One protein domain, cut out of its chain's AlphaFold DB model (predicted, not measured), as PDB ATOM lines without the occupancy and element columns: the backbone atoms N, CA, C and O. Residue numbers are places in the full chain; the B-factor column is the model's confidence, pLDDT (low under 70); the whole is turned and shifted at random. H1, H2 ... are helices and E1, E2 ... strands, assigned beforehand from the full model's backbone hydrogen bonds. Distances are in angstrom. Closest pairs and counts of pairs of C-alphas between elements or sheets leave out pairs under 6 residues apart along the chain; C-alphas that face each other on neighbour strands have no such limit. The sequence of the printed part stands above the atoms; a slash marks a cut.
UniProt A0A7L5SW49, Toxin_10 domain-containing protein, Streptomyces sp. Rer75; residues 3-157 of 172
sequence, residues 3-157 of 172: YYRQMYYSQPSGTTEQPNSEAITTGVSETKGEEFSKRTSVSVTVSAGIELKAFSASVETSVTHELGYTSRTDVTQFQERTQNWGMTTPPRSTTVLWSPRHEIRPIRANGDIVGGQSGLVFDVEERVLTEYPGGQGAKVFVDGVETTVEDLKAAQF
ATOM      1  N   TYR A   3      23.086  33.060  27.016       85.62
ATOM      2  CA  TYR A   3      21.982  32.231  27.500       85.62
ATOM      3  C   TYR A   3      22.106  32.025  29.007       85.62
ATOM      4  O   TYR A   3      23.200  31.780  29.522       85.62
ATOM      5  N   TYR A   4      20.984  32.125  29.712       89.38
ATOM      6  CA  TYR A   4      20.890  31.869  31.141       89.38
ATOM      7  C   TYR A   4      19.969  30.680  31.409       89.38
ATOM      8  O   TYR A   4      18.976  30.472  30.711       89.38
ATOM      9  N   ARG A   5      20.321  29.881  32.415       92.94
ATOM     10  CA  ARG A   5      19.566  28.690  32.802       92.94
ATOM     11  C   ARG A   5      18.347  29.100  33.621       92.94
ATOM     12  O   ARG A   5      18.516  29.573  34.742       92.94
ATOM     13  N   GLN A   6      17.158  28.863  33.080       90.50
ATOM     14  CA  GLN A   6      15.897  29.091  33.784       90.50
ATOM     15  C   GLN A   6      15.535  27.882  34.645       90.50
ATOM     16  O   GLN A   6      15.358  28.007  35.847       90.50
ATOM     17  N   MET A   7      15.522  26.691  34.043       91.12
ATOM     18  CA  MET A   7      15.103  25.454  34.707       91.12
ATOM     19  C   MET A   7      16.124  24.343  34.478       91.12
ATOM     20  O   MET A   7      16.741  24.261  33.413       91.12
ATOM     21  N   TYR A   8      16.287  23.472  35.472       93.31
ATOM     22  CA  TYR A   8      17.162  22.305  35.412       93.31
ATOM     23  C   TYR A   8      16.558  21.155  36.205       93.31
ATOM     24  O   TYR A   8      16.340  21.283  37.409       93.31
ATOM     25  N   TYR A   9      16.368  20.023  35.537       90.50
ATOM     26  CA  TYR A   9      15.862  18.807  36.157       90.50
ATOM     27  C   TYR A   9      16.679  17.617  35.678       90.50
ATOM     28  O   TYR A   9      16.931  17.456  34.485       90.50
ATOM     29  N   SER A  10      17.119  16.789  36.621       90.75
ATOM     30  CA  SER A  10      17.909  15.594  36.344       90.75
ATOM     31  C   SER A  10      17.292  14.401  37.048       90.75
ATOM     32  O   SER A  10      16.995  14.466  38.242       90.75
ATOM     33  N   GLN A  11      17.111  13.311  36.310       87.12
ATOM     34  CA  GLN A  11      16.475  12.102  36.816       87.12
ATOM     35  C   GLN A  11      17.272  10.848  36.413       87.12
ATOM     36  O   GLN A  11      16.767   9.984  35.691       87.12
ATOM     37  N   PRO A  12      18.528  10.701  36.882       82.62
ATOM     38  CA  PRO A  12      19.443   9.653  36.418       82.62
ATOM     39  C   PRO A  12      18.949   8.229  36.719       82.62
ATOM     40  O   PRO A  12      19.217   7.305  35.955       82.62
ATOM     41  N   SER A  13      18.194   8.043  37.804       87.06
ATOM     42  CA  SER A  13      17.586   6.764  38.197       87.06
ATOM     43  C   SER A  13      16.093   6.671  37.867       87.06
ATOM     44  O   SER A  13      15.420   5.744  38.314       87.06
ATOM     45  N   GLY A  14      15.560   7.637  37.114       85.31
ATOM     46  CA  GLY A  14      14.158   7.681  36.728       85.31
ATOM     47  C   GLY A  14      13.750   6.507  35.856       85.31
ATOM     48  O   GLY A  14      14.492   6.107  34.962       85.31
ATOM     49  N   THR A  15      12.559   5.971  36.096       86.56
ATOM     50  CA  THR A  15      11.955   4.920  35.265       86.56
ATOM     51  C   THR A  15      10.717   5.399  34.514       86.56
ATOM     52  O   THR A  15      10.268   4.716  33.599       86.56
ATOM     53  N   THR A  16      10.194   6.574  34.864       88.69
ATOM     54  CA  THR A  16       9.040   7.225  34.234       88.69
ATOM     55  C   THR A  16       9.351   8.691  33.965       88.69
ATOM     56  O   THR A  16      10.230   9.268  34.606       88.69
ATOM     57  N   GLU A  17       8.626   9.277  33.017       87.00
ATOM     58  CA  GLU A  17       8.658  10.714  32.764       87.00
ATOM     59  C   GLU A  17       8.250  11.506  34.012       87.00
ATOM     60  O   GLU A  17       7.364  11.084  34.763       87.00
ATOM     61  N   GLN A  18       8.893  12.653  34.223       85.44
ATOM     62  CA  GLN A  18       8.587  13.566  35.317       85.44
ATOM     63  C   GLN A  18       8.175  14.936  34.763       85.44
ATOM     64  O   GLN A  18       9.019  15.638  34.197       85.44
ATOM     65  N   PRO A  19       6.904  15.345  34.923       85.75
ATOM     66  CA  PRO A  19       6.487  16.703  34.614       85.75
ATOM     67  C   PRO A  19       7.017  17.658  35.688       85.75
ATOM     68  O   PRO A  19       6.902  17.397  36.884       85.75
ATOM     69  N   ASN A  20       7.571  18.782  35.254       83.69
ATOM     70  CA  ASN A  20       8.040  19.868  36.099       83.69
ATOM     71  C   ASN A  20       7.512  21.186  35.538       83.69
ATOM     72  O   ASN A  20       7.420  21.351  34.322       83.69
ATOM     73  N   SER A  21       7.194  22.141  36.404       84.50
ATOM     74  CA  SER A  21       6.802  23.479  35.976       84.50
ATOM     75  C   SER A  21       7.331  24.550  36.914       84.50
ATOM     76  O   SER A  21       7.518  24.311  38.106       84.50
ATOM     77  N   GLU A  22       7.585  25.732  36.365       84.62
ATOM     78  CA  GLU A  22       8.044  26.893  37.121       84.62
ATOM     79  C   GLU A  22       7.468  28.178  36.522       84.62
ATOM     80  O   GLU A  22       7.246  28.273  35.311       84.62
ATOM     81  N   ALA A  23       7.205  29.166  37.376       85.88
ATOM     82  CA  ALA A  23       6.826  30.500  36.938       85.88
ATOM     83  C   ALA A  23       8.087  31.255  36.507       85.88
ATOM     84  O   ALA A  23       8.962  31.522  37.330       85.88
ATOM     85  N   ILE A  24       8.176  31.604  35.226       85.81
ATOM     86  CA  ILE A  24       9.311  32.342  34.667       85.81
ATOM     87  C   ILE A  24       8.849  33.750  34.317       85.81
ATOM     88  O   ILE A  24       7.867  33.918  33.590       85.81
ATOM     89  N   THR A  25       9.588  34.749  34.801       86.44
ATOM     90  CA  THR A  25       9.373  36.161  34.475       86.44
ATOM     91  C   THR A  25      10.386  36.625  33.430       86.44
ATOM     92  O   THR A  25      11.594  36.534  33.649       86.44
ATOM     93  N   THR A  26       9.893  37.134  32.306       86.94
ATOM     94  CA  THR A  26      10.670  37.740  31.214       86.94
ATOM     95  C   THR A  26      10.337  39.221  31.080       86.94
ATOM     96  O   THR A  26       9.377  39.712  31.676       86.94
ATOM     97  N   GLY A  27      11.163  39.946  30.329       85.00
ATOM     98  CA  GLY A  27      11.032  41.381  30.114       85.00
ATOM     99  C   GLY A  27      11.525  42.241  31.276       85.00
ATOM    100  O   GLY A  27      12.270  41.801  32.158       85.00
ATOM    101  N   VAL A  28      11.152  43.519  31.240       83.56
ATOM    102  CA  VAL A  28      11.609  44.531  32.192       83.56
ATOM    103  C   VAL A  28      10.455  44.920  33.107       83.56
ATOM    104  O   VAL A  28       9.502  45.562  32.678       83.56
ATOM    105  N   SER A  29      10.573  44.584  34.394       83.38
ATOM    106  CA  SER A  29       9.647  45.075  35.421       83.38
ATOM    107  C   SER A  29       9.657  46.604  35.478       83.38
ATOM    108  O   SER A  29      10.741  47.199  35.397       83.38
ATOM    109  N   GLU A  30       8.511  47.223  35.758       78.38
ATOM    110  CA  GLU A  30       8.388  48.678  35.924       78.38
ATOM    111  C   GLU A  30       9.405  49.224  36.939       78.38
ATOM    112  O   GLU A  30      10.145  50.159  36.640       78.38
ATOM    113  N   THR A  31       9.558  48.558  38.089       81.38
ATOM    114  CA  THR A  31      10.519  48.956  39.128       81.38
ATOM    115  C   THR A  31      11.965  48.964  38.620       81.38
ATOM    116  O   THR A  31      12.659  49.969  38.774       81.38
ATOM    117  N   LYS A  32      12.428  47.891  37.958       80.50
ATOM    118  CA  LYS A  32      13.780  47.846  37.357       80.50
ATOM    119  C   LYS A  32      13.972  48.923  36.287       80.50
ATOM    120  O   LYS A  32      15.041  49.533  36.230       80.50
ATOM    121  N   GLY A  33      12.957  49.158  35.452       80.38
ATOM    122  CA  GLY A  33      12.979  50.202  34.427       80.38
ATOM    123  C   GLY A  33      13.101  51.600  35.035       80.38
ATOM    124  O   GLY A  33      13.946  52.395  34.612       80.38
ATOM    125  N   GLU A  34      12.329  51.891  36.082       81.12
ATOM    126  CA  GLU A  34      12.397  53.156  36.812       81.12
ATOM    127  C   GLU A  34      13.736  53.369  37.518       81.12
ATOM    128  O   GLU A  34      14.295  54.465  37.458       81.12
ATOM    129  N   GLU A  35      14.258  52.352  38.205       81.88
ATOM    130  CA  GLU A  35      15.554  52.429  38.885       81.88
ATOM    131  C   GLU A  35      16.683  52.703  37.894       81.88
ATOM    132  O   GLU A  35      17.536  53.566  38.131       81.88
ATOM    133  N   PHE A  36      16.664  52.008  36.755       82.12
ATOM    134  CA  PHE A  36      17.601  52.246  35.668       82.12
ATOM    135  C   PHE A  36      17.464  53.667  35.112       82.12
ATOM    136  O   PHE A  36      18.473  54.364  34.968       82.12
ATOM    137  N   SER A  37      16.234  54.140  34.906       80.38
ATOM    138  CA  SER A  37      15.946  55.499  34.433       80.38
ATOM    139  C   SER A  37      16.442  56.572  35.389       80.38
ATOM    140  O   SER A  37      17.095  57.523  34.966       80.38
ATOM    141  N   LYS A  38      16.185  56.415  36.690       80.62
ATOM    142  CA  LYS A  38      16.641  57.345  37.734       80.62
ATOM    143  C   LYS A  38      18.167  57.417  37.781       80.62
ATOM    144  O   LYS A  38      18.730  58.483  38.011       80.62
ATOM    145  N   ARG A  39      18.837  56.288  37.543       80.12
ATOM    146  CA  ARG A  39      20.292  56.165  37.647       80.12
ATOM    147  C   ARG A  39      21.045  56.632  36.402       80.12
ATOM    148  O   ARG A  39      22.185  57.083  36.514       80.12
ATOM    149  N   THR A  40      20.440  56.489  35.228       73.88
ATOM    150  CA  THR A  40      21.125  56.694  33.943       73.88
ATOM    151  C   THR A  40      20.521  57.796  33.084       73.88
ATOM    152  O   THR A  40      21.110  58.159  32.069       73.88
ATOM    153  N   SER A  41      19.356  58.320  33.473       73.06
ATOM    154  CA  SER A  41      18.509  59.186  32.645       73.06
ATOM    155  C   SER A  41      18.062  58.530  31.326       73.06
ATOM    156  O   SER A  41      17.610  59.227  30.417       73.06
ATOM    157  N   VAL A  42      18.149  57.198  31.229       73.75
ATOM    158  CA  VAL A  42      17.675  56.388  30.099       73.75
ATOM    159  C   VAL A  42      16.385  55.676  30.489       73.75
ATOM    160  O   VAL A  42      16.381  54.832  31.379       73.75
ATOM    161  N   SER A  43      15.293  56.012  29.815       70.19
ATOM    162  CA  SER A  43      13.986  55.386  29.978       70.19
ATOM    163  C   SER A  43      13.864  54.164  29.077       70.19
ATOM    164  O   SER A  43      14.255  54.209  27.918       70.19
ATOM    165  N   VAL A  44      13.311  53.073  29.600       69.75
ATOM    166  CA  VAL A  44      13.014  51.866  28.818       69.75
ATOM    167  C   VAL A  44      11.541  51.541  29.011       69.75
ATOM    168  O   VAL A  44      11.099  51.363  30.145       69.75
ATOM    169  N   THR A  45      10.776  51.528  27.922       64.06
ATOM    170  CA  THR A  45       9.323  51.331  27.926       64.06
ATOM    171  C   THR A  45       8.901  50.351  26.835       64.06
ATOM    172  O   THR A  45       9.532  50.231  25.788       64.06
ATOM    173  N   VAL A  46       7.791  49.655  27.076       57.28
ATOM    174  CA  VAL A  46       7.221  48.673  26.137       57.28
ATOM    175  C   VAL A  46       6.715  49.337  24.851       57.28
ATOM    176  O   VAL A  46       6.775  48.738  23.785       57.28
ATOM    177  N   SER A  47       6.214  50.573  24.944       56.16
ATOM    178  CA  SER A  47       5.584  51.283  23.824       56.16
ATOM    179  C   SER A  47       6.569  52.031  22.927       56.16
ATOM    180  O   SER A  47       6.310  52.158  21.737       56.16
ATOM    181  N   ALA A  48       7.670  52.547  23.483       52.81
ATOM    182  CA  ALA A  48       8.630  53.373  22.742       52.81
ATOM    183  C   ALA A  48      10.026  52.734  22.610       52.81
ATOM    184  O   ALA A  48      10.861  53.196  21.827       52.81
ATOM    185  N   GLY A  49      10.292  51.651  23.345       62.47
ATOM    186  CA  GLY A  49      11.608  51.030  23.411       62.47
ATOM    187  C   GLY A  49      12.530  51.784  24.368       62.47
ATOM    188  O   GLY A  49      12.229  51.909  25.552       62.47
ATOM    189  N   ILE A  50      13.679  52.256  23.883       61.59
ATOM    190  CA  ILE A  50      14.705  52.911  24.706       61.59
ATOM    191  C   ILE A  50      14.747  54.402  24.363       61.59
ATOM    192  O   ILE A  50      15.103  54.785  23.251       61.59
ATOM    193  N   GLU A  51      14.447  55.245  25.343       61.38
ATOM    194  CA  GLU A  51      14.420  56.703  25.224       61.38
ATOM    195  C   GLU A  51      15.478  57.346  26.132       61.38
ATOM    196  O   GLU A  51      15.644  56.975  27.294       61.38
ATOM    197  N   LEU A  52      16.180  58.367  25.644       57.75
ATOM    198  CA  LEU A  52      17.138  59.138  26.440       57.75
ATOM    199  C   LEU A  52      16.480  60.437  26.921       57.75
ATOM    200  O   LEU A  52      16.206  61.323  26.121       57.75
ATOM    201  N   LYS A  53      16.273  60.595  28.233       55.38
ATOM    202  CA  LYS A  53      15.600  61.777  28.811       55.38
ATOM    203  C   LYS A  53      16.513  63.004  28.978       55.38
ATOM    204  O   LYS A  53      16.052  64.044  29.432       55.38
ATOM    205  N   ALA A  54      17.808  62.888  28.672       44.28
ATOM    206  CA  ALA A  54      18.825  63.876  29.053       44.28
ATOM    207  C   ALA A  54      19.280  64.836  27.940       44.28
ATOM    208  O   ALA A  54      20.049  65.754  28.225       44.28
ATOM    209  N   PHE A  55      18.839  64.658  26.694       46.22
ATOM    210  CA  PHE A  55      19.236  65.547  25.606       46.22
ATOM    211  C   PHE A  55      18.099  66.515  25.286       46.22
ATOM    212  O   PHE A  55      16.957  66.111  25.101       46.22
ATOM    213  N   SER A  56      18.412  67.813  25.265       39.19
ATOM    214  CA  SER A  56      17.507  68.873  24.819       39.19
ATOM    215  C   SER A  56      16.789  68.458  23.533       39.19
ATOM    216  O   SER A  56      17.487  68.022  22.623       39.19
ATOM    217  N   ALA A  57      15.458  68.615  23.513       39.84
ATOM    218  CA  ALA A  57      14.400  68.500  22.480       39.84
ATOM    219  C   ALA A  57      14.711  68.220  20.983       39.84
ATOM    220  O   ALA A  57      13.793  67.989  20.207       39.84
ATOM    221  N   SER A  58      15.958  68.264  20.533       39.16
ATOM    222  CA  SER A  58      16.429  68.037  19.168       39.16
ATOM    223  C   SER A  58      17.244  66.743  18.990       39.16
ATOM    224  O   SER A  58      17.605  66.422  17.862       39.16
ATOM    225  N   VAL A  59      17.506  65.984  20.065       43.44
ATOM    226  CA  VAL A  59      18.135  64.642  20.023       43.44
ATOM    227  C   VAL A  59      17.221  63.610  20.694       43.44
ATOM    228  O   VAL A  59      17.658  62.736  21.436       43.44
ATOM    229  N   GLU A  60      15.921  63.680  20.408       45.06
ATOM    230  CA  GLU A  60      15.030  62.514  20.493       45.06
ATOM    231  C   GLU A  60      15.347  61.567  19.322       45.06
ATOM    232  O   GLU A  60      14.503  61.204  18.509       45.06
ATOM    233  N   THR A  61      16.622  61.221  19.149       45.75
ATOM    234  CA  THR A  61      17.005  60.204  18.181       45.75
ATOM    235  C   THR A  61      16.545  58.889  18.780       45.75
ATOM    236  O   THR A  61      16.999  58.511  19.855       45.75
ATOM    237  N   SER A  62      15.586  58.235  18.126       48.47
ATOM    238  CA  SER A  62      15.075  56.912  18.484       48.47
ATOM    239  C   SER A  62      16.221  55.892  18.493       48.47
ATOM    240  O   SER A  62      16.499  55.209  17.506       48.47
ATOM    241  N   VAL A  63      16.920  55.805  19.626       52.88
ATOM    242  CA  VAL A  63      18.042  54.883  19.854       52.88
ATOM    243  C   VAL A  63      17.556  53.431  19.767       52.88
ATOM    244  O   VAL A  63      18.339  52.522  19.505       52.88
ATOM    245  N   THR A  64      16.244  53.201  19.901       51.97
ATOM    246  CA  THR A  64      15.582  51.912  19.664       51.97
ATOM    247  C   THR A  64      15.924  51.327  18.286       51.97
ATOM    248  O   THR A  64      16.157  50.120  18.186       51.97
ATOM    249  N   HIS A  65      16.035  52.163  17.243       49.66
ATOM    250  CA  HIS A  65      16.386  51.704  15.895       49.66
ATOM    251  C   HIS A  65      17.879  51.387  15.738       49.66
ATOM    252  O   HIS A  65      18.240  50.413  15.076       49.66
ATOM    253  N   GLU A  66      18.753  52.164  16.380       49.72
ATOM    254  CA  GLU A  66      20.205  51.941  16.358       49.72
ATOM    255  C   GLU A  66      20.631  50.737  17.214       49.72
ATOM    256  O   GLU A  66      21.604  50.056  16.894       49.72
ATOM    257  N   LEU A  67      19.868  50.417  18.263       54.97
ATOM    258  CA  LEU A  67      20.100  49.255  19.128       54.97
ATOM    259  C   LEU A  67      19.466  47.960  18.594       54.97
ATOM    260  O   LEU A  67      19.610  46.909  19.215       54.97
ATOM    261  N   GLY A  68      18.789  48.012  17.442       52.72
ATOM    262  CA  GLY A  68      18.195  46.843  16.787       52.72
ATOM    263  C   GLY A  68      16.869  46.364  17.390       52.72
ATOM    264  O   GLY A  68      16.345  45.345  16.943       52.72
ATOM    265  N   TYR A  69      16.289  47.104  18.341       50.25
ATOM    266  CA  TYR A  69      14.998  46.786  18.972       50.25
ATOM    267  C   TYR A  69      13.774  47.248  18.152       50.25
ATOM    268  O   TYR A  69      12.645  47.119  18.605       50.25
ATOM    269  N   THR A  70      13.968  47.781  16.940       47.47
ATOM    270  CA  THR A  70      12.888  47.941  15.943       47.47
ATOM    271  C   THR A  70      13.099  47.113  14.673       47.47
ATOM    272  O   THR A  70      12.169  46.971  13.888       47.47
ATOM    273  N   SER A  71      14.302  46.566  14.441       47.53
ATOM    274  CA  SER A  71      14.643  45.858  13.195       47.53
ATOM    275  C   SER A  71      15.082  44.400  13.385       47.53
ATOM    276  O   SER A  71      15.203  43.679  12.399       47.53
ATOM    277  N   ARG A  72      15.401  43.962  14.615       47.69
ATOM    278  CA  ARG A  72      15.889  42.598  14.926       47.69
ATOM    279  C   ARG A  72      15.234  41.961  16.153       47.69
ATOM    280  O   ARG A  72      15.258  40.742  16.281       47.69
ATOM    281  N   THR A  73      14.681  42.754  17.063       52.38
ATOM    282  CA  THR A  73      14.015  42.293  18.288       52.38
ATOM    283  C   THR A  73      12.811  43.189  18.517       52.38
ATOM    284  O   THR A  73      12.959  44.395  18.413       52.38
ATOM    285  N   ASP A  74      11.634  42.629  18.776       61.03
ATOM    286  CA  ASP A  74      10.416  43.418  18.978       61.03
ATOM    287  C   ASP A  74      10.456  44.155  20.336       61.03
ATOM    288  O   ASP A  74      10.927  43.608  21.338       61.03
ATOM    289  N   VAL A  75       9.958  45.396  20.391       63.44
ATOM    290  CA  VAL A  75       9.860  46.201  21.628       63.44
ATOM    291  C   VAL A  75       8.963  45.539  22.676       63.44
ATOM    292  O   VAL A  75       9.095  45.795  23.875       63.44
ATOM    293  N   THR A  76       8.104  44.614  22.241       64.56
ATOM    294  CA  THR A  76       7.301  43.752  23.115       64.56
ATOM    295  C   THR A  76       8.148  42.926  24.088       64.56
ATOM    296  O   THR A  76       7.660  42.595  25.165       64.56
ATOM    297  N   GLN A  77       9.432  42.680  23.795       68.88
ATOM    298  CA  GLN A  77      10.364  41.989  24.699       68.88
ATOM    299  C   GLN A  77      10.672  42.772  25.984       68.88
ATOM    300  O   GLN A  77      11.188  42.197  26.941       68.88
ATOM    301  N   PHE A  78      10.362  44.072  26.042       75.06
ATOM    302  CA  PHE A  78      10.443  44.840  27.287       75.06
ATOM    303  C   PHE A  78       9.239  44.615  28.199       75.06
ATOM    304  O   PHE A  78       9.317  44.951  29.379       75.06
ATOM    305  N   GLN A  79       8.139  44.056  27.687       79.50
ATOM    306  CA  GLN A  79       6.952  43.803  28.490       79.50
ATOM    307  C   GLN A  79       7.251  42.746  29.542       79.50
ATOM    308  O   GLN A  79       7.580  41.611  29.207       79.50
ATOM    309  N   GLU A  80       7.085  43.106  30.814       83.00
ATOM    310  CA  GLU A  80       7.136  42.115  31.876       83.00
ATOM    311  C   GLU A  80       6.000  41.105  31.697       83.00
ATOM    312  O   GLU A  80       4.817  41.458  31.665       83.00
ATOM    313  N   ARG A  81       6.367  39.831  31.575       83.00
ATOM    314  CA  ARG A  81       5.422  38.719  31.500       83.00
ATOM    315  C   ARG A  81       5.882  37.628  32.438       83.00
ATOM    316  O   ARG A  81       7.043  37.246  32.432       83.00
ATOM    317  N   THR A  82       4.953  37.104  33.227       84.44
ATOM    318  CA  THR A  82       5.185  35.895  34.017       84.44
ATOM    319  C   THR A  82       4.313  34.787  33.461       84.44
ATOM    320  O   THR A  82       3.094  34.936  33.397       84.44
ATOM    321  N   GLN A  83       4.935  33.686  33.053       83.00
ATOM    322  CA  GLN A  83       4.236  32.520  32.525       83.00
ATOM    323  C   GLN A  83       4.665  31.266  33.283       83.00
ATOM    324  O   GLN A  83       5.846  31.072  33.568       83.00
ATOM    325  N   ASN A  84       3.694  30.407  33.601       82.06
ATOM    326  CA  ASN A  84       3.982  29.072  34.112       82.06
ATOM    327  C   ASN A  84       4.425  28.201  32.948       82.06
ATOM    328  O   ASN A  84       3.628  27.895  32.061       82.06
ATOM    329  N   TRP A  85       5.688  27.799  32.965       82.81
ATOM    330  CA  TRP A  85       6.260  26.989  31.910       82.81
ATOM    331  C   TRP A  85       6.470  25.562  32.398       82.81
ATOM    332  O   TRP A  85       7.001  25.344  33.485       82.81
ATOM    333  N   GLY A  86       6.017  24.593  31.604       81.75
ATOM    334  CA  GLY A  86       6.140  23.171  31.899       81.75
ATOM    335  C   GLY A  86       7.159  22.487  30.992       81.75
ATOM    336  O   GLY A  86       7.160  22.716  29.787       81.75
ATOM    337  N   MET A  87       7.970  21.594  31.558       83.38
ATOM    338  CA  MET A  87       8.724  20.582  30.815       83.38
ATOM    339  C   MET A  87       8.466  19.198  31.378       83.38
ATOM    340  O   MET A  87       8.250  19.023  32.573       83.38
ATOM    341  N   THR A  88       8.621  18.202  30.521       85.44
ATOM    342  CA  THR A  88       8.700  16.810  30.939       85.44
ATOM    343  C   THR A  88      10.143  16.344  30.820       85.44
ATOM    344  O   THR A  88      10.750  16.475  29.760       85.44
ATOM    345  N   THR A  89      10.700  15.811  31.905       87.12
ATOM    346  CA  THR A  89      12.021  15.175  31.916       87.12
ATOM    347  C   THR A  89      11.858  13.674  31.689       87.12
ATOM    348  O   THR A  89      11.163  13.025  32.476       87.12
ATOM    349  N   PRO A  90      12.468  13.091  30.643       86.88
ATOM    350  CA  PRO A  90      12.365  11.655  30.415       86.88
ATOM    351  C   PRO A  90      13.114  10.812  31.458       86.88
ATOM    352  O   PRO A  90      14.036  11.304  32.120       86.88
ATOM    353  N   PRO A  91      12.784   9.511  31.568       89.00
ATOM    354  CA  PRO A  91      13.528   8.582  32.407       89.00
ATOM    355  C   PRO A  91      15.017   8.591  32.056       89.00
ATOM    356  O   PRO A  91      15.378   8.503  30.882       89.00
ATOM    357  N   ARG A  92      15.884   8.609  33.074       88.62
ATOM    358  CA  ARG A  92      17.351   8.549  32.917       88.62
ATOM    359  C   ARG A  92      17.938   9.710  32.113       88.62
ATOM    360  O   ARG A  92      19.039   9.583  31.579       88.62
ATOM    361  N   SER A  93      17.230  10.836  32.071       87.38
ATOM    362  CA  SER A  93      17.635  12.032  31.343       87.38
ATOM    363  C   SER A  93      17.754  13.251  32.247       87.38
ATOM    364  O   SER A  93      17.359  13.268  33.415       87.38
ATOM    365  N   THR A  94      18.373  14.277  31.686       89.25
ATOM    366  CA  THR A  94      18.457  15.628  32.217       89.25
ATOM    367  C   THR A  94      17.880  16.568  31.180       89.25
ATOM    368  O   THR A  94      18.217  16.469  30.001       89.25
ATOM    369  N   THR A  95      17.050  17.492  31.638       89.75
ATOM    370  CA  THR A  95      16.418  18.509  30.811       89.75
ATOM    371  C   THR A  95      16.771  19.882  31.366       89.75
ATOM    372  O   THR A  95      16.757  20.105  32.581       89.75
ATOM    373  N   VAL A  96      17.121  20.804  30.475       91.50
ATOM    374  CA  VAL A  96      17.511  22.172  30.824       91.50
ATOM    375  C   VAL A  96      16.788  23.147  29.914       91.50
ATOM    376  O   VAL A  96      16.761  22.948  28.702       91.50
ATOM    377  N   LEU A  97      16.232  24.200  30.504       90.06
ATOM    378  CA  LEU A  97      15.639  25.314  29.777       90.06
ATOM    379  C   LEU A  97      16.551  26.526  29.864       90.06
ATOM    380  O   LEU A  97      16.923  26.965  30.959       90.06
ATOM    381  N   TRP A  98      16.864  27.085  28.709       90.38
ATOM    382  CA  TRP A  98      17.679  28.276  28.561       90.38
ATOM    383  C   TRP A  98      16.831  29.414  28.021       90.38
ATOM    384  O   TRP A  98      15.999  29.177  27.155       90.38
ATOM    385  N   SER A  99      17.093  30.637  28.467       88.50
ATOM    386  CA  SER A  99      16.565  31.850  27.836       88.50
ATOM    387  C   SER A  99      17.710  32.776  27.463       88.50
ATOM    388  O   SER A  99      18.686  32.861  28.220       88.50
ATOM    389  N   PRO A 100      17.619  33.500  26.341       86.06
ATOM    390  CA  PRO A 100      18.514  34.607  26.095       86.06
ATOM    391  C   PRO A 100      18.342  35.678  27.169       86.06
ATOM    392  O   PRO A 100      17.229  36.024  27.567       86.06
ATOM    393  N   ARG A 101      19.472  36.225  27.605       87.31
ATOM    394  CA  ARG A 101      19.553  37.351  28.524       87.31
ATOM    395  C   ARG A 101      20.137  38.551  27.801       87.31
ATOM    396  O   ARG A 101      21.224  38.479  27.213       87.31
ATOM    397  N   HIS A 102      19.411  39.654  27.869       86.19
ATOM    398  CA  HIS A 102      19.821  40.954  27.373       86.19
ATOM    399  C   HIS A 102      20.310  41.835  28.520       86.19
ATOM    400  O   HIS A 102      19.867  41.713  29.662       86.19
ATOM    401  N   GLU A 103      21.251  42.718  28.202       85.62
ATOM    402  CA  GLU A 103      21.754  43.736  29.116       85.62
ATOM    403  C   GLU A 103      21.932  45.052  28.355       85.62
ATOM    404  O   GLU A 103      22.682  45.113  27.379       85.62
ATOM    405  N   ILE A 104      21.283  46.114  28.832       82.19
ATOM    406  CA  ILE A 104      21.465  47.475  28.318       82.19
ATOM    407  C   ILE A 104      22.407  48.230  29.253       82.19
ATOM    408  O   ILE A 104      22.124  48.397  30.442       82.19
ATOM    409  N   ARG A 105      23.526  48.723  28.710       83.50
ATOM    410  CA  ARG A 105      24.507  49.537  29.441       83.50
ATOM    411  C   ARG A 105      24.759  50.862  28.725       83.50
ATOM    412  O   ARG A 105      25.301  50.843  27.622       83.50
ATOM    413  N   PRO A 106      24.424  52.002  29.347       76.50
ATOM    414  CA  PRO A 106      24.796  53.302  28.822       76.50
ATOM    415  C   PRO A 106      26.277  53.580  29.104       76.50
ATOM    416  O   PRO A 106      26.745  53.446  30.237       76.50
ATOM    417  N   ILE A 107      27.016  53.977  28.068       80.50
ATOM    418  CA  ILE A 107      28.450  54.281  28.124       80.50
ATOM    419  C   ILE A 107      28.640  55.731  27.668       80.50
ATOM    420  O   ILE A 107      28.100  56.140  26.642       80.50
ATOM    421  N   ARG A 108      29.378  56.531  28.444       73.88
ATOM    422  CA  ARG A 108      29.730  57.912  28.086       73.88
ATOM    423  C   ARG A 108      30.766  57.930  26.964       73.88
ATOM    424  O   ARG A 108      31.519  56.980  26.787       73.88
ATOM    425  N   ALA A 109      30.890  59.063  26.277       72.38
ATOM    426  CA  ALA A 109      31.898  59.256  25.230       72.38
ATOM    427  C   ALA A 109      33.349  59.009  25.698       72.38
ATOM    428  O   ALA A 109      34.203  58.660  24.890       72.38
ATOM    429  N   ASN A 110      33.634  59.162  26.995       75.12
ATOM    430  CA  ASN A 110      34.945  58.876  27.583       75.12
ATOM    431  C   ASN A 110      35.153  57.393  27.967       75.12
ATOM    432  O   ASN A 110      36.200  57.059  28.512       75.12
ATOM    433  N   GLY A 111      34.180  56.516  27.702       75.25
ATOM    434  CA  GLY A 111      34.224  55.086  28.024       75.25
ATOM    435  C   GLY A 111      33.668  54.717  29.403       75.25
ATOM    436  O   GLY A 111      33.524  53.529  29.693       75.25
ATOM    437  N   ASP A 112      33.303  55.693  30.239       77.06
ATOM    438  CA  ASP A 112      32.762  55.412  31.570       77.06
ATOM    439  C   ASP A 112      31.317  54.917  31.500       77.06
ATOM    440  O   ASP A 112      30.466  55.508  30.830       77.06
ATOM    441  N   ILE A 113      30.999  53.887  32.284       79.62
ATOM    442  CA  ILE A 113      29.622  53.401  32.410       79.62
ATOM    443  C   ILE A 113      28.790  54.425  33.196       79.62
ATOM    444  O   ILE A 113      29.173  54.901  34.275       79.62
ATOM    445  N   VAL A 114      27.631  54.790  32.649       77.31
ATOM    446  CA  VAL A 114      26.665  55.659  33.324       77.31
ATOM    447  C   VAL A 114      25.892  54.823  34.335       77.31
ATOM    448  O   VAL A 114      25.348  53.775  34.002       77.31
ATOM    449  N   GLY A 115      25.804  55.304  35.575       69.31
ATOM    450  CA  GLY A 115      25.005  54.626  36.589       69.31
ATOM    451  C   GLY A 115      25.693  53.465  37.307       69.31
ATOM    452  O   GLY A 115      25.012  52.615  37.870       69.31
ATOM    453  N   GLY A 116      27.025  53.413  37.316       71.62
ATOM    454  CA  GLY A 116      27.774  52.338  37.973       71.62
ATOM    455  C   GLY A 116      27.855  51.068  37.124       71.62
ATOM    456  O   GLY A 116      27.609  51.102  35.928       71.62
ATOM    457  N   GLN A 117      28.249  49.941  37.724       64.50
ATOM    458  CA  GLN A 117      28.585  48.726  36.965       64.50
ATOM    459  C   GLN A 117      27.383  47.887  36.495       64.50
ATOM    460  O   GLN A 117      27.582  46.966  35.708       64.50
ATOM    461  N   SER A 118      26.156  48.185  36.933       68.25
ATOM    462  CA  SER A 118      24.987  47.352  36.622       68.25
ATOM    463  C   SER A 118      24.143  47.946  35.493       68.25
ATOM    464  O   SER A 118      23.507  48.992  35.673       68.25
ATOM    465  N   GLY A 119      24.105  47.255  34.349       82.25
ATOM    466  CA  GLY A 119      23.152  47.519  33.273       82.25
ATOM    467  C   GLY A 119      21.719  47.111  33.623       82.25
ATOM    468  O   GLY A 119      21.449  46.539  34.683       82.25
ATOM    469  N   LEU A 120      20.783  47.409  32.723       85.19
ATOM    470  CA  LEU A 120      19.426  46.879  32.777       85.19
ATOM    471  C   LEU A 120      19.419  45.475  32.176       85.19
ATOM    472  O   LEU A 120      19.502  45.320  30.959       85.19
ATOM    473  N   VAL A 121      19.342  44.466  33.040       87.50
ATOM    474  CA  VAL A 121      19.356  43.051  32.658       87.50
ATOM    475  C   VAL A 121      17.935  42.495  32.641       87.50
ATOM    476  O   VAL A 121      17.202  42.651  33.622       87.50
ATOM    477  N   PHE A 122      17.575  41.804  31.562       87.12
ATOM    478  CA  PHE A 122      16.289  41.125  31.422       87.12
ATOM    479  C   PHE A 122      16.398  39.874  30.551       87.12
ATOM    480  O   PHE A 122      17.260  39.782  29.676       87.12
ATOM    481  N   ASP A 123      15.523  38.907  30.814       88.56
ATOM    482  CA  ASP A 123      15.409  37.684  30.024       88.56
ATOM    483  C   ASP A 123      14.344  37.873  28.937       88.56
ATOM    484  O   ASP A 123      13.336  38.545  29.156       88.56
ATOM    485  N   VAL A 124      14.596  37.313  27.759       84.44
ATOM    486  CA  VAL A 124      13.748  37.428  26.562       84.44
ATOM    487  C   VAL A 124      12.752  36.269  26.534       84.44
ATOM    488  O   VAL A 124      13.063  35.173  27.008       84.44
ATOM    489  N   GLU A 125      11.574  36.486  25.948       81.88
ATOM    490  CA  GLU A 125      10.544  35.459  25.730       81.88
ATOM    491  C   GLU A 125      10.898  34.528  24.549       81.88
ATOM    492  O   GLU A 125      10.125  34.267  23.633       81.88
ATOM    493  N   GLU A 126      12.117  34.004  24.589       82.69
ATOM    494  CA  GLU A 126      12.642  32.958  23.723       82.69
ATOM    495  C   GLU A 126      13.272  31.909  24.636       82.69
ATOM    496  O   GLU A 126      13.903  32.234  25.651       82.69
ATOM    497  N   ARG A 127      13.085  30.631  24.311       84.69
ATOM    498  CA  ARG A 127      13.616  29.541  25.122       84.69
ATOM    499  C   ARG A 127      14.193  28.424  24.283       84.69
ATOM    500  O   ARG A 127      13.679  28.097  23.221       84.69
ATOM    501  N   VAL A 128      15.230  27.791  24.811       87.69
ATOM    502  CA  VAL A 128      15.822  26.584  24.243       87.69
ATOM    503  C   VAL A 128      15.743  25.482  25.284       87.69
ATOM    504  O   VAL A 128      16.336  25.585  26.358       87.69
ATOM    505  N   LEU A 129      15.003  24.427  24.970       87.44
ATOM    506  CA  LEU A 129      14.954  23.204  25.754       87.44
ATOM    507  C   LEU A 129      16.028  22.255  25.233       87.44
ATOM    508  O   LEU A 129      16.040  21.920  24.053       87.44
ATOM    509  N   THR A 130      16.912  21.804  26.109       88.44
ATOM    510  CA  THR A 130      17.930  20.802  25.785       88.44
ATOM    511  C   THR A 130      17.757  19.582  26.666       88.44
ATOM    512  O   THR A 130      17.515  19.723  27.866       88.44
ATOM    513  N   GLU A 131      17.943  18.404  26.087       87.00
ATOM    514  CA  GLU A 131      17.827  17.124  26.776       87.00
ATOM    515  C   GLU A 131      19.066  16.255  26.536       87.00
ATOM    516  O   GLU A 131      19.635  16.251  25.445       87.00
ATOM    517  N   TYR A 132      19.487  15.508  27.557       84.00
ATOM    518  CA  TYR A 132      20.540  14.503  27.433       84.00
ATOM    519  C   TYR A 132      20.346  13.354  28.437       84.00
ATOM    520  O   TYR A 132      20.042  13.633  29.598       84.00
ATOM    521  N   PRO A 133      20.559  12.076  28.063       80.00
ATOM    522  CA  PRO A 133      20.935  11.570  26.739       80.00
ATOM    523  C   PRO A 133      19.751  11.395  25.774       80.00
ATOM    524  O   PRO A 133      19.929  10.813  24.708       80.00
ATOM    525  N   GLY A 134      18.541  11.811  26.155       64.06
ATOM    526  CA  GLY A 134      17.333  11.503  25.396       64.06
ATOM    527  C   GLY A 134      17.261  12.115  23.983       64.06
ATOM    528  O   GLY A 134      18.047  12.976  23.589       64.06
ATOM    529  N   GLY A 135      16.362  11.554  23.168       57.38
ATOM    530  CA  GLY A 135      16.437  11.583  21.699       57.38
ATOM    531  C   GLY A 135      15.848  12.809  20.998       57.38
ATOM    532  O   GLY A 135      15.822  12.830  19.772       57.38
ATOM    533  N   GLN A 136      15.352  13.805  21.737       62.97
ATOM    534  CA  GLN A 136      14.680  14.981  21.157       62.97
ATOM    535  C   GLN A 136      15.646  16.132  20.803       62.97
ATOM    536  O   GLN A 136      15.251  17.058  20.100       62.97
ATOM    537  N   GLY A 137      16.909  16.085  21.247       68.12
ATOM    538  CA  GLY A 137      17.899  17.126  20.951       68.12
ATOM    539  C   GLY A 137      17.574  18.483  21.593       68.12
ATOM    540  O   GLY A 137      17.128  18.544  22.739       68.12
ATOM    541  N   ALA A 138      17.853  19.574  20.874       72.75
ATOM    542  CA  ALA A 138      17.520  20.933  21.293       72.75
ATOM    543  C   ALA A 138      16.254  21.421  20.572       72.75
ATOM    544  O   ALA A 138      16.191  21.360  19.346       72.75
ATOM    545  N   LYS A 139      15.282  21.940  21.325       79.94
ATOM    546  CA  LYS A 139      14.042  22.537  20.811       79.94
ATOM    547  C   LYS A 139      13.989  24.019  21.137       79.94
ATOM    548  O   LYS A 139      14.299  24.396  22.266       79.94
ATOM    549  N   VAL A 140      13.580  24.844  20.179       79.69
ATOM    550  CA  VAL A 140      13.443  26.295  20.368       79.69
ATOM    551  C   VAL A 140      11.968  26.655  20.481       79.69
ATOM    552  O   VAL A 140      11.143  26.136  19.738       79.69
ATOM    553  N   PHE A 141      11.645  27.541  21.414       78.75
ATOM    554  CA  PHE A 141      10.308  28.069  21.632       78.75
ATOM    555  C   PHE A 141      10.356  29.594  21.590       78.75
ATOM    556  O   PHE A 141      11.150  30.199  22.313       78.75
ATOM    557  N   VAL A 142       9.486  30.210  20.793       74.38
ATOM    558  CA  VAL A 142       9.282  31.667  20.750       74.38
ATOM    559  C   VAL A 142       7.835  31.933  21.135       74.38
ATOM    560  O   VAL A 142       6.938  31.293  20.589       74.38
ATOM    561  N   ASP A 143       7.607  32.790  22.134       71.75
ATOM    562  CA  ASP A 143       6.260  33.081  22.659       71.75
ATOM    563  C   ASP A 143       5.442  31.817  23.013       71.75
ATOM    564  O   ASP A 143       4.227  31.748  22.839       71.75
ATOM    565  N   GLY A 144       6.126  30.776  23.499       68.44
ATOM    566  CA  GLY A 144       5.510  29.502  23.883       68.44
ATOM    567  C   GLY A 144       5.233  28.525  22.731       68.44
ATOM    568  O   GLY A 144       4.741  27.429  22.989       68.44
ATOM    569  N   VAL A 145       5.585  28.867  21.488       74.56
ATOM    570  CA  VAL A 145       5.387  28.018  20.301       74.56
ATOM    571  C   VAL A 145       6.700  27.343  19.895       74.56
ATOM    572  O   VAL A 145       7.703  28.023  19.674       74.56
ATOM    573  N   GLU A 146       6.707  26.006  19.787       79.81
ATOM    574  CA  GLU A 146       7.858  25.254  19.254       79.81
ATOM    575  C   GLU A 146       8.126  25.709  17.814       79.81
ATOM    576  O   GLU A 146       7.231  25.686  16.971       79.81
ATOM    577  N   THR A 147       9.347  26.163  17.552       70.69
ATOM    578  CA  THR A 147       9.748  26.805  16.298       70.69
ATOM    579  C   THR A 147      10.990  26.110  15.751       70.69
ATOM    580  O   THR A 147      11.906  25.770  16.508       70.69
ATOM    581  N   THR A 148      11.047  25.887  14.436       71.31
ATOM    582  CA  THR A 148      12.239  25.317  13.792       71.31
ATOM    583  C   THR A 148      13.268  26.396  13.451       71.31
ATOM    584  O   THR A 148      12.969  27.590  13.388       71.31
ATOM    585  N   VAL A 149      14.515  25.993  13.202       60.31
ATOM    586  CA  VAL A 149      15.562  26.929  12.756       60.31
ATOM    587  C   VAL A 149      15.197  27.551  11.400       60.31
ATOM    588  O   VAL A 149      15.540  28.702  11.130       60.31
ATOM    589  N   GLU A 150      14.496  26.807  10.549       58.09
ATOM    590  CA  GLU A 150      13.962  27.264   9.269       58.09
ATOM    591  C   GLU A 150      12.897  28.357   9.447       58.09
ATOM    592  O   GLU A 150      12.962  29.373   8.752       58.09
ATOM    593  N   ASP A 151      11.992  28.210  10.420       60.34
ATOM    594  CA  ASP A 151      10.964  29.214  10.731       60.34
ATOM    595  C   ASP A 151      11.584  30.515  11.269       60.34
ATOM    596  O   ASP A 151      11.209  31.613  10.851       60.34
ATOM    597  N   LEU A 152      12.604  30.405  12.133       55.56
ATOM    598  CA  LEU A 152      13.351  31.563  12.644       55.56
ATOM    599  C   LEU A 152      14.067  32.324  11.524       55.56
ATOM    600  O   LEU A 152      14.093  33.554  11.521       55.56
ATOM    601  N   LYS A 153      14.636  31.601  10.551       53.94
ATOM    602  CA  LYS A 153      15.251  32.222   9.371       53.94
ATOM    603  C   LYS A 153      14.196  32.909   8.511       53.94
ATOM    604  O   LYS A 153      14.432  34.031   8.085       53.94
ATOM    605  N   ALA A 154      13.043  32.283   8.276       51.19
ATOM    606  CA  ALA A 154      11.974  32.864   7.461       51.19
ATOM    607  C   ALA A 154      11.417  34.171   8.060       51.19
ATOM    608  O   ALA A 154      11.232  35.145   7.327       51.19
ATOM    609  N   ALA A 155      11.239  34.229   9.384       50.16
ATOM    610  CA  ALA A 155      10.782  35.430  10.087       50.16
ATOM    611  C   ALA A 155      11.771  36.611   9.976       50.16
ATOM    612  O   ALA A 155      11.353  37.764   9.890       50.16
ATOM    613  N   GLN A 156      13.082  36.343   9.904       42.22
ATOM    614  CA  GLN A 156      14.114  37.381   9.774       42.22
ATOM    615  C   GLN A 156      14.162  38.067   8.393       42.22
ATOM    616  O   GLN A 156      14.785  39.119   8.272       42.22
ATOM    617  N   PHE A 157      13.511  37.515   7.359       33.75
ATOM    618  CA  PHE A 157      13.523  38.066   5.991       33.75
ATOM    619  C   PHE A 157      12.192  38.705   5.550       33.75
ATOM    620  O   PHE A 157      12.090  39.152   4.409       33.75
TER     621      PHE A 157
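This is residues 3 to 157 of the 172 residues of the protein "Toxin_10 domain-containing protein" of Streptomyces sp. Rer75 (UniProt A0A7L5SW49). The model is a long body with a twisted antiparallel sheet at one end, E1, E6, E8, E9 and E10, and a smaller, looser head at the other, made of H1, the hairpin of E3 and E4, H2, H3 and the loop of residues 105 to 119. The long two-stranded ribbon of E2 and E5 lies over part of one face of the sheet, only partly face to face with it, and H4 hangs beyond the E9 and E10 end. The printed part has 155 residues, with ten named strands and four named helices in the order E1 E2 H1 E3 E4 H2 H3 E5 E6 E7 E8 E9 E10 H4; the class is mixed, helices and strands. The whole is loose, with a radius of gyration of the C-alphas of 18.9 A, and elongated, spanning 65 by 35 by 27 A.

In the largest sheet, E6 is the longest strand, residues 94 to 104, 32.2 A from C-alpha 94 at (18.457, 15.628, 32.217) to C-alpha 104 at (21.465, 47.475, 28.318). E1 is residues 3 to 10, 19.3 A long, beginning with C-alpha 3 at (21.982, 32.231, 27.500), and it bends by 64 degrees at residue 6. E7 is residues 120 to 123, E8 residues 126 to 132, 20.4 A, E9 residues 138 to 142, 13.5 A, and E10 residues 145 to 147. E2 is residues 18 to 26, 24.6 A, and E5 residues 81 to 89, 24.5 A. E3 is residues 42 to 45 and E4 residues 49 to 52. H1 is residues 30 to 40, 15.2 A, H2 residues 63 to 66 and H3 residues 75 to 78. H4 is residues 149 to 156, 11.0 A, ending with C-alpha 156 at (14.114, 37.381, 9.774).

The largest sheet is branched and strongly twisted, and E6 has three neighbours, each antiparallel to it. E1 lies on one side of E6, with N 4 and O 99 at 2.8 A. E7 and E8 lie on the other side, beside residues 100 to 104 and 94 to 99; N 102 and O 122 are 2.8 A apart, and N 96 and O 130 2.9 A. E7 runs on into E8 across a break of 2 residues, at 55 degrees. E8, E9 and E10 form a meander, each strand the antiparallel neighbour of the one before, with N 129 and O 139 at 2.8 A and N 147 and O 140 at 2.8 A. E2 and E5 form their own antiparallel sheet, with N 20 and O 87 at 2.8 A; the closest C-alphas of E5 and E6 are those of Thr 89 and Thr 95, 5.6 A apart. The hairpin of E3 and E4 has N 43 and O 51 at 2.7 A. H1 only grazes the branched sheet with residues 32 to 37; its closest C-alphas to E3 are those of Ser 37 and Ser 43, 4.9 A apart. H3 only grazes that sheet with residues 77 to 78. The closest C-alphas of H2 and E4 are those of Thr 64 and Ile 50, 5.2 A apart. H4 is not on the branched sheet, but only just, with 4 pairs of C-alphas within 10 A. In H1 and H4 every O i to N i+4 pair is within hydrogen-bond range; H2 and H3 are too short for such a pair.

The two C-alphas farthest apart, those of Thr 15 and Ser 58, are 65.3 A apart. The printed part has no cut. The link E6 to E7, residues 105 to 119, is long. The mean pLDDT of the printed part is 73.7; 51 residues are under 70, among them residues 44 to 77 and 149 to 157.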